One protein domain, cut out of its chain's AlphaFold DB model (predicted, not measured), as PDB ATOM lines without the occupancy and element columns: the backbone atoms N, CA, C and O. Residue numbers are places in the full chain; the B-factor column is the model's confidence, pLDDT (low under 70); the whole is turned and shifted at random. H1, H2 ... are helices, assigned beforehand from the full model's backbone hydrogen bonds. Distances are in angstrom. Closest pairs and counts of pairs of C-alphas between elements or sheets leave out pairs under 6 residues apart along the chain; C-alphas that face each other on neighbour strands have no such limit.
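AT A GLANCE: This is residues 11 to 28 and 44 to 114 of the 118 residues of an uncharacterized protein of Desulfosarcina widdelii (UniProt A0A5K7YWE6). The longest helix, H1, lies along one side of a rounded cluster of helices whose core is H2. H3 and H5 cross H2 nearly at right angles, with H5 on the side of H2 away from H1; short H4 packs on residues 13 to 17 of H1, its centre making a triangle with those of H1 and H2, and short H6 lies near H2 on the side away from H3. The printed part has 89 residues with six named helices, H1 to H6 in that order along the chain, and no named strand; the class is all helix. It is compact, with a radius of gyration of the C-alphas of 12.1 A, and the C-alphas span 30 by 29 by 23 A.

HOW THE PARTS SIT: Begin with H1, residues 11 to 26, and look from it toward H2, residues 46 to 58. H1 and H2 only just touch, with 3 pairs of C-alphas within 8 A, by residues 13 to 20 and 51 to 55 alone; the closest C-alphas are those of Arg 17 and Phe 51, 7.4 A apart. Their lines stand at a steep tilt of 41 degrees and run opposite ways. H1 also touches H4, residues 75 to 78, with residues 13 to 17 alone; here the closest C-alphas are those of Arg 14 and Ile 77, at 6.4 A. H4 only just touches H2, again with 3 pairs within 8 A, closest at the C-alphas of Leu 48 and Ile 78, 7.3 A apart. H2 is the hub, the helix that touches most others, four in number. Look at its residues 52 to 56, with which alone it touches H3, residues 64 to 73: the two are about perpendicular, at 77 degrees, with the closest C-alphas, those of Ser 56 and Ile 67, 6.0 A apart. Its residues 49 to 53 touch H5, residues 89 to 98, about perpendicular at 85 degrees, and the closest C-alphas are those of Ile 49 and Leu 96, at 6.7 A. H3 and H5 touch at a steep tilt of 65 degrees, opposite ways, closest at the C-alphas of His 68 and Glu 89, 5.5 A apart. The helix packing is mostly crossed: of four touching pairs with a tilt, 0 are at a shallow tilt. H6, residues 109 to 113, is close to H2 but not clearly touching, with the C-alphas of Ile 54 and Ile 110 closest at 6.2 A. Among the pairs that stay apart are H1 and H3, H1 and H5, and H3 and H6. In H1, H2, H3, H5 and H6 every O i to N i+4 pair is within hydrogen-bond range; H4 is too short for such a pair, and its one O i to N i+3 pair is within range.

IN THESE COORDINATES: Find C-alpha 11 at (11.199, 82.042, -31.977); from there H1 runs 22.5 A to C-alpha 26. H2 begins at C-alpha 46, at (-4.050, 73.863, -17.010), and runs 18.8 A to Lys 58. H3 covers 14.0 A from Tyr 64 to Lys 73, and H5 covers 14.4 A from Glu 89 to Lys 98. H4, Trp 75 to Ile 78, is 4.9 A long. H6, from Phe 109, is 6.3 A long and ends at C-alpha 113, at (10.076, 68.471, -18.100).

THE WHOLE: The two C-alphas farthest apart are those of Glu 26 and Val 65, 32.7 A. Residues 29 to 43 are cut out, and C-alphas 28 and 44 are 18.2 A apart across the cut, within the link from H1 to H2. Of the links printed whole, H2 to H3 and H3 to H4 are tight, H4 to H5 and H5 to H6 are short, and none is long. The mean pLDDT of the printed part is 90.7, that of H6 is 82, and no printed residue is under 70.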
ATOM      1  N   ARG A  11      10.936  83.349 -31.373       85.88
ATOM      2  CA  ARG A  11      11.199  82.042 -31.977       85.88
ATOM      3  C   ARG A  11      11.318  80.928 -30.936       85.88
ATOM      4  O   ARG A  11      10.604  79.946 -31.056       85.88
ATOM      5  N   TRP A  12      12.138  81.112 -29.900       87.38
ATOM      6  CA  TRP A  12      12.289  80.107 -28.844       87.38
ATOM      7  C   TRP A  12      10.963  79.857 -28.118       87.38
ATOM      8  O   TRP A  12      10.597  78.713 -27.906       87.38
ATOM      9  N   ILE A  13      10.187  80.909 -27.814       89.19
ATOM     10  CA  ILE A  13       8.864  80.748 -27.172       89.19
ATOM     11  C   ILE A  13       7.935  79.890 -28.041       89.19
ATOM     12  O   ILE A  13       7.212  79.056 -27.506       89.19
ATOM     13  N   ARG A  14       7.951  80.090 -29.365       90.44
ATOM     14  CA  ARG A  14       7.140  79.301 -30.300       90.44
ATOM     15  C   ARG A  14       7.592  77.842 -30.345       90.44
ATOM     16  O   ARG A  14       6.766  76.970 -30.118       90.44
ATOM     17  N   GLU A  15       8.883  77.602 -30.566       89.62
ATOM     18  CA  GLU A  15       9.454  76.248 -30.636       89.62
ATOM     19  C   GLU A  15       9.213  75.477 -29.326       89.62
ATOM     20  O   GLU A  15       8.763  74.337 -29.345       89.62
ATOM     21  N   THR A  16       9.420  76.115 -28.168       88.81
ATOM     22  CA  THR A  16       9.141  75.492 -26.865       88.81
ATOM     23  C   THR A  16       7.651  75.261 -26.642       88.81
ATOM     24  O   THR A  16       7.290  74.276 -26.010       88.81
ATOM     25  N   ARG A  17       6.768  76.137 -27.140       91.50
ATOM     26  CA  ARG A  17       5.319  75.916 -27.050       91.50
ATOM     27  C   ARG A  17       4.899  74.685 -27.844       91.50
ATOM     28  O   ARG A  17       4.105  73.906 -27.331       91.50
ATOM     29  N   GLU A  18       5.388  74.557 -29.072       90.62
ATOM     30  CA  GLU A  18       5.113  73.412 -29.946       90.62
ATOM     31  C   GLU A  18       5.620  72.126 -29.290       90.62
ATOM     32  O   GLU A  18       4.808  71.270 -28.964       90.62
ATOM     33  N   ALA A  19       6.900  72.074 -28.907       87.44
ATOM     34  CA  ALA A  19       7.468  70.911 -28.223       87.44
ATOM     35  C   ALA A  19       6.740  70.556 -26.912       87.44
ATOM     36  O   ALA A  19       6.535  69.387 -26.600       87.44
ATOM     37  N   PHE A  20       6.323  71.559 -26.131       89.94
ATOM     38  CA  PHE A  20       5.556  71.330 -24.907       89.94
ATOM     39  C   PHE A  20       4.162  70.765 -25.200       89.94
ATOM     40  O   PHE A  20       3.690  69.905 -24.464       89.94
ATOM     41  N   ARG A  21       3.495  71.234 -26.258       89.94
ATOM     42  CA  ARG A  21       2.200  70.694 -26.688       89.94
ATOM     43  C   ARG A  21       2.337  69.266 -27.204       89.94
ATOM     44  O   ARG A  21       1.564  68.429 -26.754       89.94
ATOM     45  N   ASP A  22       3.344  68.993 -28.025       88.50
ATOM     46  CA  ASP A  22       3.630  67.649 -28.537       88.50
ATOM     47  C   ASP A  22       3.865  66.666 -27.380       88.50
ATOM     48  O   ASP A  22       3.239  65.614 -27.326       88.50
ATOM     49  N   PHE A  23       4.661  67.057 -26.376       86.56
ATOM     50  CA  PHE A  23       4.867  66.256 -25.165       86.56
ATOM     51  C   PHE A  23       3.559  65.957 -24.409       86.56
ATOM     52  O   PHE A  23       3.346  64.846 -23.919       86.56
ATOM     53  N   LEU A  24       2.672  66.947 -24.270       87.81
ATOM     54  CA  LEU A  24       1.387  66.751 -23.593       87.81
ATOM     55  C   LEU A  24       0.469  65.813 -24.380       87.81
ATOM     56  O   LEU A  24      -0.214  64.991 -23.769       87.81
ATOM     57  N   ASP A  25       0.479  65.918 -25.706       86.38
ATOM     58  CA  ASP A  25      -0.309  65.059 -26.586       86.38
ATOM     59  C   ASP A  25       0.240  63.613 -26.552       86.38
ATOM     60  O   ASP A  25      -0.529  62.669 -26.370       86.38
ATOM     61  N   GLU A  26       1.564  63.422 -26.592       87.00
ATOM     62  CA  GLU A  26       2.222  62.108 -26.459       87.00
ATOM     63  C   GLU A  26       1.942  61.431 -25.109       87.00
ATOM     64  O   GLU A  26       1.736  60.217 -25.033       87.00
ATOM     65  N   THR A  27       1.919  62.211 -24.028       83.06
ATOM     66  CA  THR A  27       1.669  61.697 -22.671       83.06
ATOM     67  C   THR A  27       0.187  61.521 -22.352       83.06
ATOM     68  O   THR A  27      -0.144  61.088 -21.244       83.06
ATOM     69  N   ASN A  28      -0.708  61.829 -23.300       81.56
ATOM     70  CA  ASN A  28      -2.153  61.908 -23.082       81.56
ATOM     71  C   ASN A  28      -2.491  62.736 -21.836       81.56
ATOM     72  O   ASN A  28      -3.349  62.354 -21.028       81.56
ATOM     73  N   TYR A  44      -9.275  78.927 -19.037       87.19
ATOM     74  CA  TYR A  44      -7.850  78.731 -19.275       87.19
ATOM     75  C   TYR A  44      -7.473  77.296 -18.893       87.19
ATOM     76  O   TYR A  44      -7.614  76.960 -17.701       87.19
ATOM     77  N   PRO A  45      -7.017  76.469 -19.851       88.00
ATOM     78  CA  PRO A  45      -6.613  75.096 -19.582       88.00
ATOM     79  C   PRO A  45      -5.356  75.064 -18.706       88.00
ATOM     80  O   PRO A  45      -4.602  76.039 -18.637       88.00
ATOM     81  N   GLU A  46      -5.145  73.962 -17.987       88.44
ATOM     82  CA  GLU A  46      -4.050  73.863 -17.010       88.44
ATOM     83  C   GLU A  46      -2.676  73.923 -17.686       88.44
ATOM     84  O   GLU A  46      -1.782  74.616 -17.199       88.44
ATOM     85  N   TRP A  47      -2.537  73.304 -18.862       90.00
ATOM     86  CA  TRP A  47      -1.291  73.337 -19.626       90.00
ATOM     87  C   TRP A  47      -0.846  74.765 -19.963       90.00
ATOM     88  O   TRP A  47       0.345  75.063 -19.938       90.00
ATOM     89  N   LEU A  48      -1.785  75.686 -20.211       92.56
ATOM     90  CA  LEU A  48      -1.463  77.084 -20.506       92.56
ATOM     91  C   LEU A  48      -0.844  77.769 -19.281       92.56
ATOM     92  O   LEU A  48       0.101  78.549 -19.413       92.56
ATOM     93  N   ILE A  49      -1.329  77.445 -18.079       93.94
ATOM     94  CA  ILE A  49      -0.762  77.943 -16.819       93.94
ATOM     95  C   ILE A  49       0.632  77.352 -16.586       93.94
ATOM     96  O   ILE A  49       1.553  78.087 -16.222       93.94
ATOM     97  N   MET A  50       0.806  76.051 -16.836       93.25
ATOM     98  CA  MET A  50       2.107  75.380 -16.740       93.25
ATOM     99  C   MET A  50       3.127  75.994 -17.705       93.25
ATOM    100  O   MET A  50       4.251  76.290 -17.301       93.25
ATOM    101  N   PHE A  51       2.723  76.280 -18.945       94.56
ATOM    102  CA  PHE A  51       3.585  76.922 -19.933       94.56
ATOM    103  C   PHE A  51       4.023  78.325 -19.494       94.56
ATOM    104  O   PHE A  51       5.203  78.666 -19.574       94.56
ATOM    105  N   ILE A  52       3.108  79.129 -18.938       95.25
ATOM    106  CA  ILE A  52       3.460  80.435 -18.357       95.25
ATOM    107  C   ILE A  52       4.486  80.284 -17.221       95.25
ATOM    108  O   ILE A  52       5.403  81.104 -17.115       95.25
ATOM    109  N   ALA A  53       4.358  79.248 -16.386       94.56
ATOM    110  CA  ALA A  53       5.316  78.961 -15.322       94.56
ATOM    111  C   ALA A  53       6.702  78.574 -15.876       94.56
ATOM    112  O   ALA A  53       7.714  79.051 -15.373       94.56
ATOM    113  N   ILE A  54       6.772  77.793 -16.954       92.38
ATOM    114  CA  ILE A  54       8.041  77.471 -17.632       92.38
ATOM    115  C   ILE A  54       8.708  78.749 -18.164       92.38
ATOM    116  O   ILE A  54       9.893  79.002 -17.915       92.38
ATOM    117  N   LEU A  55       7.937  79.613 -18.835       92.75
ATOM    118  CA  LEU A  55       8.441  80.889 -19.345       92.75
ATOM    119  C   LEU A  55       8.962  81.798 -18.225       92.75
ATOM    120  O   LEU A  55       9.989  82.460 -18.405       92.75
ATOM    121  N   SER A  56       8.289  81.831 -17.069       93.12
ATOM    122  CA  SER A  56       8.707  82.665 -15.938       93.12
ATOM    123  C   SER A  56      10.063  82.232 -15.375       93.12
ATOM    124  O   SER A  56      10.901  83.098 -15.097       93.12
ATOM    125  N   VAL A  57      10.310  80.921 -15.270       91.69
ATOM    126  CA  VAL A  57      11.591  80.349 -14.822       91.69
ATOM    127  C   VAL A  57      12.686  80.689 -15.813       91.69
ATOM    128  O   VAL A  57      13.699  81.289 -15.442       91.69
ATOM    129  N   LYS A  58      12.446  80.407 -17.096       89.88
ATOM    130  CA  LYS A  58      13.420  80.660 -18.156       89.88
ATOM    131  C   LYS A  58      13.836  82.134 -18.223       89.88
ATOM    132  O   LYS A  58      15.018  82.455 -18.369       89.88
ATOM    133  N   LEU A  59      12.875  83.046 -18.087       88.56
ATOM    134  CA  LEU A  59      13.110  84.493 -18.084       88.56
ATOM    135  C   LEU A  59      13.555  85.041 -16.716       88.56
ATOM    136  O   LEU A  59      13.798  86.246 -16.592       88.56
ATOM    137  N   LYS A  60      13.701  84.176 -15.703       89.50
ATOM    138  CA  LYS A  60      14.103  84.507 -14.326       89.50
ATOM    139  C   LYS A  60      13.226  85.598 -13.701       89.50
ATOM    140  O   LYS A  60      13.719  86.517 -13.037       89.50
ATOM    141  N   VAL A  61      11.917  85.513 -13.938       91.50
ATOM    142  CA  VAL A  61      10.923  86.483 -13.472       91.50
ATOM    143  C   VAL A  61      10.611  86.258 -11.993       91.50
ATOM    144  O   VAL A  61      10.289  85.151 -11.578       91.50
ATOM    145  N   LYS A  62      10.693  87.319 -11.178       89.44
ATOM    146  CA  LYS A  62      10.679  87.207  -9.704       89.44
ATOM    147  C   LYS A  62       9.441  87.778  -9.016       89.44
ATOM    148  O   LYS A  62       9.426  87.905  -7.798       89.44
ATOM    149  N   SER A  63       8.395  88.142  -9.754       94.50
ATOM    150  CA  SER A  63       7.128  88.562  -9.139       94.50
ATOM    151  C   SER A  63       5.927  88.228 -10.012       94.50
ATOM    152  O   SER A  63       6.020  88.287 -11.236       94.50
ATOM    153  N   TYR A  64       4.774  87.960  -9.391       95.00
ATOM    154  CA  TYR A  64       3.519  87.678 -10.100       95.00
ATOM    155  C   TYR A  64       3.130  88.781 -11.088       95.00
ATOM    156  O   TYR A  64       2.737  88.496 -12.213       95.00
ATOM    157  N   VAL A  65       3.336  90.047 -10.711       95.88
ATOM    158  CA  VAL A  65       3.078  91.194 -11.591       95.88
ATOM    159  C   VAL A  65       3.960  91.141 -12.838       95.88
ATOM    160  O   VAL A  65       3.486  91.404 -13.943       95.88
ATOM    161  N   GLN A  66       5.241  90.793 -12.695       95.00
ATOM    162  CA  GLN A  66       6.133  90.651 -13.844       95.00
ATOM    163  C   GLN A  66       5.797  89.411 -14.685       95.00
ATOM    164  O   GLN A  66       5.880  89.498 -15.909       95.00
ATOM    165  N   ILE A  67       5.369  88.301 -14.069       95.38
ATOM    166  CA  ILE A  67       4.903  87.105 -14.794       95.38
ATOM    167  C   ILE A  67       3.667  87.455 -15.624       95.38
ATOM    168  O   ILE A  67       3.603  87.126 -16.805       95.38
ATOM    169  N   HIS A  68       2.718  88.197 -15.054       97.06
ATOM    170  CA  HIS A  68       1.546  88.666 -15.786       97.06
ATOM    171  C   HIS A  68       1.925  89.615 -16.931       97.06
ATOM    172  O   HIS A  68       1.475  89.421 -18.054       97.06
ATOM    173  N   LYS A  69       2.812  90.596 -16.702       95.94
ATOM    174  CA  LYS A  69       3.301  91.483 -17.778       95.94
ATOM    175  C   LYS A  69       3.964  90.702 -18.917       95.94
ATOM    176  O   LYS A  69       3.743  91.021 -20.079       95.94
ATOM    177  N   MET A  70       4.762  89.685 -18.590       95.00
ATOM    178  CA  MET A  70       5.361  88.771 -19.567       95.00
ATOM    179  C   MET A  70       4.290  87.979 -20.326       95.00
ATOM    180  O   MET A  70       4.361  87.884 -21.547       95.00
ATOM    181  N   THR A  71       3.296  87.457 -19.610       95.50
ATOM    182  CA  THR A  71       2.178  86.693 -20.177       95.50
ATOM    183  C   THR A  71       1.404  87.528 -21.189       95.50
ATOM    184  O   THR A  71       1.208  87.088 -22.312       95.50
ATOM    185  N   VAL A  72       1.036  88.761 -20.829       96.31
ATOM    186  CA  VAL A  72       0.344  89.691 -21.734       96.31
ATOM    187  C   VAL A  72       1.224  90.042 -22.935       96.31
ATOM    188  O   VAL A  72       0.749  90.053 -24.063       96.31
ATOM    189  N   LYS A  73       2.524  90.286 -22.715       94.69
ATOM    190  CA  LYS A  73       3.467  90.645 -23.784       94.69
ATOM    191  C   LYS A  73       3.600  89.562 -24.860       94.69
ATOM    192  O   LYS A  73       3.792  89.897 -26.023       94.69
ATOM    193  N   TYR A  74       3.569  88.292 -24.470       93.88
ATOM    194  CA  TYR A  74       3.733  87.157 -25.385       93.88
ATOM    195  C   TYR A  74       2.427  86.387 -25.600       93.88
ATOM    196  O   TYR A  74       2.466  85.231 -26.023       93.88
ATOM    197  N   TRP A  75       1.281  87.009 -25.307       94.81
ATOM    198  CA  TRP A  75      -0.015  86.336 -25.304       94.81
ATOM    199  C   TRP A  75      -0.356  85.711 -26.652       94.81
ATOM    200  O   TRP A  75      -0.746  84.549 -26.688       94.81
ATOM    201  N   ASP A  76      -0.103  86.431 -27.747       92.19
ATOM    202  CA  ASP A  76      -0.378  85.963 -29.112       92.19
ATOM    203  C   ASP A  76       0.338  84.646 -29.444       92.19
ATOM    204  O   ASP A  76      -0.141  83.861 -30.256       92.19
ATOM    205  N   ILE A  77       1.485  84.393 -28.803       93.19
ATOM    206  CA  ILE A  77       2.237  83.145 -28.951       93.19
ATOM    207  C   ILE A  77       1.719  82.108 -27.953       93.19
ATOM    208  O   ILE A  77       1.434  80.982 -28.337       93.19
ATOM    209  N   ILE A  78       1.568  82.478 -26.676       93.25
ATOM    210  CA  ILE A  78       1.117  81.572 -25.604       93.25
ATOM    211  C   ILE A  78      -0.247  80.953 -25.947       93.25
ATOM    212  O   ILE A  78      -0.399  79.730 -25.918       93.25
ATOM    213  N   ALA A  79      -1.212  81.790 -26.320       92.12
ATOM    214  CA  ALA A  79      -2.585  81.415 -26.638       92.12
ATOM    215  C   ALA A  79      -2.818  81.228 -28.150       92.12
ATOM    216  O   ALA A  79      -3.955  81.289 -28.609       92.12
ATOM    217  N   GLN A  80      -1.758  81.005 -28.938       91.81
ATOM    218  CA  GLN A  80      -1.876  80.816 -30.385       91.81
ATOM    219  C   GLN A  80      -2.892  79.710 -30.718       91.81
ATOM    220  O   GLN A  80      -2.814  78.606 -30.182       91.81
ATOM    221  N   GLY A  81      -3.843  80.000 -31.608       86.25
ATOM    222  CA  GLY A  81      -4.901  79.055 -31.986       86.25
ATOM    223  C   GLY A  81      -6.024  78.905 -30.952       86.25
ATOM    224  O   GLY A  81      -6.870  78.031 -31.111       86.25
ATOM    225  N   MET A  82      -6.054  79.743 -29.913       87.25
ATOM    226  CA  MET A  82      -7.115  79.773 -28.906       87.25
ATOM    227  C   MET A  82      -7.873  81.100 -28.979       87.25
ATOM    228  O   MET A  82      -7.262  82.166 -29.025       87.25
ATOM    229  N   ASP A  83      -9.202  81.055 -28.909       87.81
ATOM    230  CA  ASP A  83     -10.039  82.257 -28.797       87.81
ATOM    231  C   ASP A  83     -10.145  82.710 -27.330       87.81
ATOM    232  O   ASP A  83     -11.169  82.559 -26.660       87.81
ATOM    233  N   LEU A  84      -9.019  83.177 -26.775       88.44
ATOM    234  CA  LEU A  84      -8.911  83.583 -25.373       88.44
ATOM    235  C   LEU A  84      -8.292  84.973 -25.221       88.44
ATOM    236  O   LEU A  84      -7.200  85.263 -25.701       88.44
ATOM    237  N   SER A  85      -8.954  85.809 -24.423       91.62
ATOM    238  CA  SER A  85      -8.385  87.044 -23.878       91.62
ATOM    239  C   SER A  85      -7.272  86.744 -22.862       91.62
ATOM    240  O   SER A  85      -7.426  85.766 -22.127       91.62
ATOM    241  N   PRO A  86      -6.250  87.606 -22.695       93.44
ATOM    242  CA  PRO A  86      -5.257  87.458 -21.633       93.44
ATOM    243  C   PRO A  86      -5.876  87.219 -20.252       93.44
ATOM    244  O   PRO A  86      -6.814  87.905 -19.837       93.44
ATOM    245  N   ILE A  87      -5.333  86.238 -19.529       93.06
ATOM    246  CA  ILE A  87      -5.731  85.944 -18.151       93.06
ATOM    247  C   ILE A  87      -5.398  87.126 -17.235       93.06
ATOM    248  O   ILE A  87      -4.306  87.683 -17.302       93.06
ATOM    249  N   SER A  88      -6.330  87.499 -16.352       94.12
ATOM    250  CA  SER A  88      -6.075  88.572 -15.385       94.12
ATOM    251  C   SER A  88      -4.982  88.183 -14.385       94.12
ATOM    252  O   SER A  88      -4.840  87.013 -14.029       94.12
ATOM    253  N   GLU A  89      -4.247  89.166 -13.864       96.25
ATOM    254  CA  GLU A  89      -3.155  88.920 -12.912       96.25
ATOM    255  C   GLU A  89      -3.618  88.129 -11.681       96.25
ATOM    256  O   GLU A  89      -2.963  87.157 -11.306       96.25
ATOM    257  N   LYS A  90      -4.771  88.483 -11.098       94.06
ATOM    258  CA  LYS A  90      -5.334  87.772  -9.941       94.06
ATOM    259  C   LYS A  90      -5.606  86.303 -10.270       94.06
ATOM    260  O   LYS A  90      -5.174  85.424  -9.532       94.06
ATOM    261  N   GLN A  91      -6.271  86.034 -11.397       93.38
ATOM    262  CA  GLN A  91      -6.561  84.663 -11.826       93.38
ATOM    263  C   GLN A  91      -5.277  83.877 -12.100       93.38
ATOM    264  O   GLN A  91      -5.175  82.723 -11.686       93.38
ATOM    265  N   LEU A  92      -4.294  84.492 -12.761       95.12
ATOM    266  CA  LEU A  92      -3.010  83.861 -13.042       95.12
ATOM    267  C   LEU A  92      -2.276  83.504 -11.750       95.12
ATOM    268  O   LEU A  92      -1.839  82.368 -11.589       95.12
ATOM    269  N   ARG A  93      -2.190  84.441 -10.805       95.25
ATOM    270  CA  ARG A  93      -1.581  84.226  -9.490       95.25
ATOM    271  C   ARG A  93      -2.222  83.051  -8.756       95.25
ATOM    272  O   ARG A  93      -1.511  82.186  -8.251       95.25
ATOM    273  N   ASP A  94      -3.550  83.015  -8.709       94.25
ATOM    274  CA  ASP A  94      -4.288  81.956  -8.022       94.25
ATOM    275  C   ASP A  94      -4.057  80.589  -8.683       94.25
ATOM    276  O   ASP A  94      -3.917  79.585  -7.986       94.25
ATOM    277  N   ARG A  95      -3.959  80.536 -10.019       93.12
ATOM    278  CA  ARG A  95      -3.656  79.298 -10.756       93.12
ATOM    279  C   ARG A  95      -2.204  78.845 -10.578       93.12
ATOM    280  O   ARG A  95      -1.986  77.670 -10.307       93.12
ATOM    281  N   LEU A  96      -1.229  79.755 -10.615       94.62
ATOM    282  CA  LEU A  96       0.184  79.429 -10.368       94.62
ATOM    283  C   LEU A  96       0.394  78.824  -8.970       94.62
ATOM    284  O   LEU A  96       1.093  77.826  -8.822       94.62
ATOM    285  N   LYS A  97      -0.290  79.357  -7.951       93.81
ATOM    286  CA  LYS A  97      -0.257  78.782  -6.599       93.81
ATOM    287  C   LYS A  97      -0.819  77.360  -6.539       93.81
ATOM    288  O   LYS A  97      -0.302  76.548  -5.776       93.81
ATOM    289  N   LYS A  98      -1.855  77.039  -7.326       91.31
ATOM    290  CA  LYS A  98      -2.448  75.687  -7.356       91.31
ATOM    291  C   LYS A  98      -1.466  74.637  -7.863       91.31
ATOM    292  O   LYS A  98      -1.423  73.549  -7.302       91.31
ATOM    293  N   ILE A  99      -0.637  74.990  -8.843       90.00
ATOM    294  CA  ILE A  99       0.445  74.125  -9.340       90.00
ATOM    295  C   ILE A  99       1.732  74.241  -8.514       90.00
ATOM    296  O   ILE A  99       2.784  73.777  -8.945       90.00
ATOM    297  N   ARG A 100       1.663  74.872  -7.331       92.44
ATOM    298  CA  ARG A 100       2.799  75.113  -6.429       92.44
ATOM    299  C   ARG A 100       3.965  75.858  -7.096       92.44
ATOM    300  O   ARG A 100       5.115  75.619  -6.755       92.44
ATOM    301  N   HIS A 101       3.677  76.759  -8.038       93.31
ATOM    302  CA  HIS A 101       4.679  77.639  -8.637       93.31
ATOM    303  C   HIS A 101       4.658  79.011  -7.961       93.31
ATOM    304  O   HIS A 101       3.650  79.728  -8.012       93.31
ATOM    305  N   PHE A 102       5.795  79.411  -7.395       92.44
ATOM    306  CA  PHE A 102       5.979  80.715  -6.775       92.44
ATOM    307  C   PHE A 102       7.122  81.483  -7.464       92.44
ATOM    308  O   PHE A 102       8.091  80.893  -7.945       92.44
ATOM    309  N   PRO A 103       7.060  82.823  -7.540       89.88
ATOM    310  CA  PRO A 103       8.155  83.596  -8.104       89.88
ATOM    311  C   PRO A 103       9.442  83.408  -7.292       89.88
ATOM    312  O   PRO A 103       9.498  83.770  -6.120       89.88
ATOM    313  N   GLY A 104      10.484  82.876  -7.933       83.94
ATOM    314  CA  GLY A 104      11.750  82.545  -7.272       83.94
ATOM    315  C   GLY A 104      11.780  81.185  -6.567       83.94
ATOM    316  O   GLY A 104      12.851  80.809  -6.109       83.94
ATOM    317  N   ASP A 105      10.661  80.460  -6.535       89.19
ATOM    318  CA  ASP A 105      10.548  79.084  -6.037       89.19
ATOM    319  C   ASP A 105       9.686  78.268  -7.027       89.19
ATOM    320  O   ASP A 105       8.452  78.209  -6.919       89.19
ATOM    321  N   PRO A 106      10.313  77.769  -8.113       89.75
ATOM    322  CA  PRO A 106       9.607  77.106  -9.198       89.75
ATOM    323  C   PRO A 106       9.004  75.763  -8.789       89.75
ATOM    324  O   PRO A 106       9.590  74.999  -8.032       89.75
ATOM    325  N   ALA A 107       7.860  75.426  -9.382       88.12
ATOM    326  CA  ALA A 107       7.272  74.106  -9.222       88.12
ATOM    327  C   ALA A 107       8.217  73.012  -9.748       88.12
ATOM    328  O   ALA A 107       8.712  73.106 -10.871       88.12
ATOM    329  N   ALA A 108       8.401  71.949  -8.963       87.88
ATOM    330  CA  ALA A 108       9.359  70.880  -9.252       87.88
ATOM    331  C   ALA A 108       9.148  70.196 -10.616       87.88
ATOM    332  O   ALA A 108      10.116  69.784 -11.248       87.88
ATOM    333  N   PHE A 109       7.901  70.125 -11.105       83.81
ATOM    334  CA  PHE A 109       7.601  69.526 -12.410       83.81
ATOM    335  C   PHE A 109       8.325  70.235 -13.563       83.81
ATOM    336  O   PHE A 109       8.609  69.613 -14.579       83.81
ATOM    337  N   ILE A 110       8.643  71.526 -13.418       85.12
ATOM    338  CA  ILE A 110       9.312  72.294 -14.471       85.12
ATOM    339  C   ILE A 110      10.674  71.672 -14.788       85.12
ATOM    340  O   ILE A 110      10.997  71.524 -15.959       85.12
ATOM    341  N   PHE A 111      11.421  71.241 -13.771       84.94
ATOM    342  CA  PHE A 111      12.734  70.612 -13.941       84.94
ATOM    343  C   PHE A 111      12.646  69.140 -14.356       84.94
ATOM    344  O   PHE A 111      13.595  68.601 -14.907       84.94
ATOM    345  N   GLN A 112      11.502  68.489 -14.136       80.88
ATOM    346  CA  GLN A 112      11.247  67.153 -14.684       80.88
ATOM    347  C   GLN A 112      11.024  67.207 -16.199       80.88
ATOM    348  O   GLN A 112      11.438  66.299 -16.911       80.88
ATOM    349  N   LEU A 113      10.369  68.268 -16.679       77.69
ATOM    350  CA  LEU A 113      10.076  68.471 -18.100       77.69
ATOM    351  C   LEU A 113      11.228  69.142 -18.853       77.69
ATOM    352  O   LEU A 113      11.469  68.829 -20.012       77.69
ATOM    353  N   PHE A 114      11.927  70.059 -18.188       78.69
ATOM    354  CA  PHE A 114      13.022  70.843 -18.750       78.69
ATOM    355  C   PHE A 114      14.198  70.876 -17.761       78.69
ATOM    356  O   PHE A 114      14.394  71.881 -17.062       78.69
TER     357      PHE A 114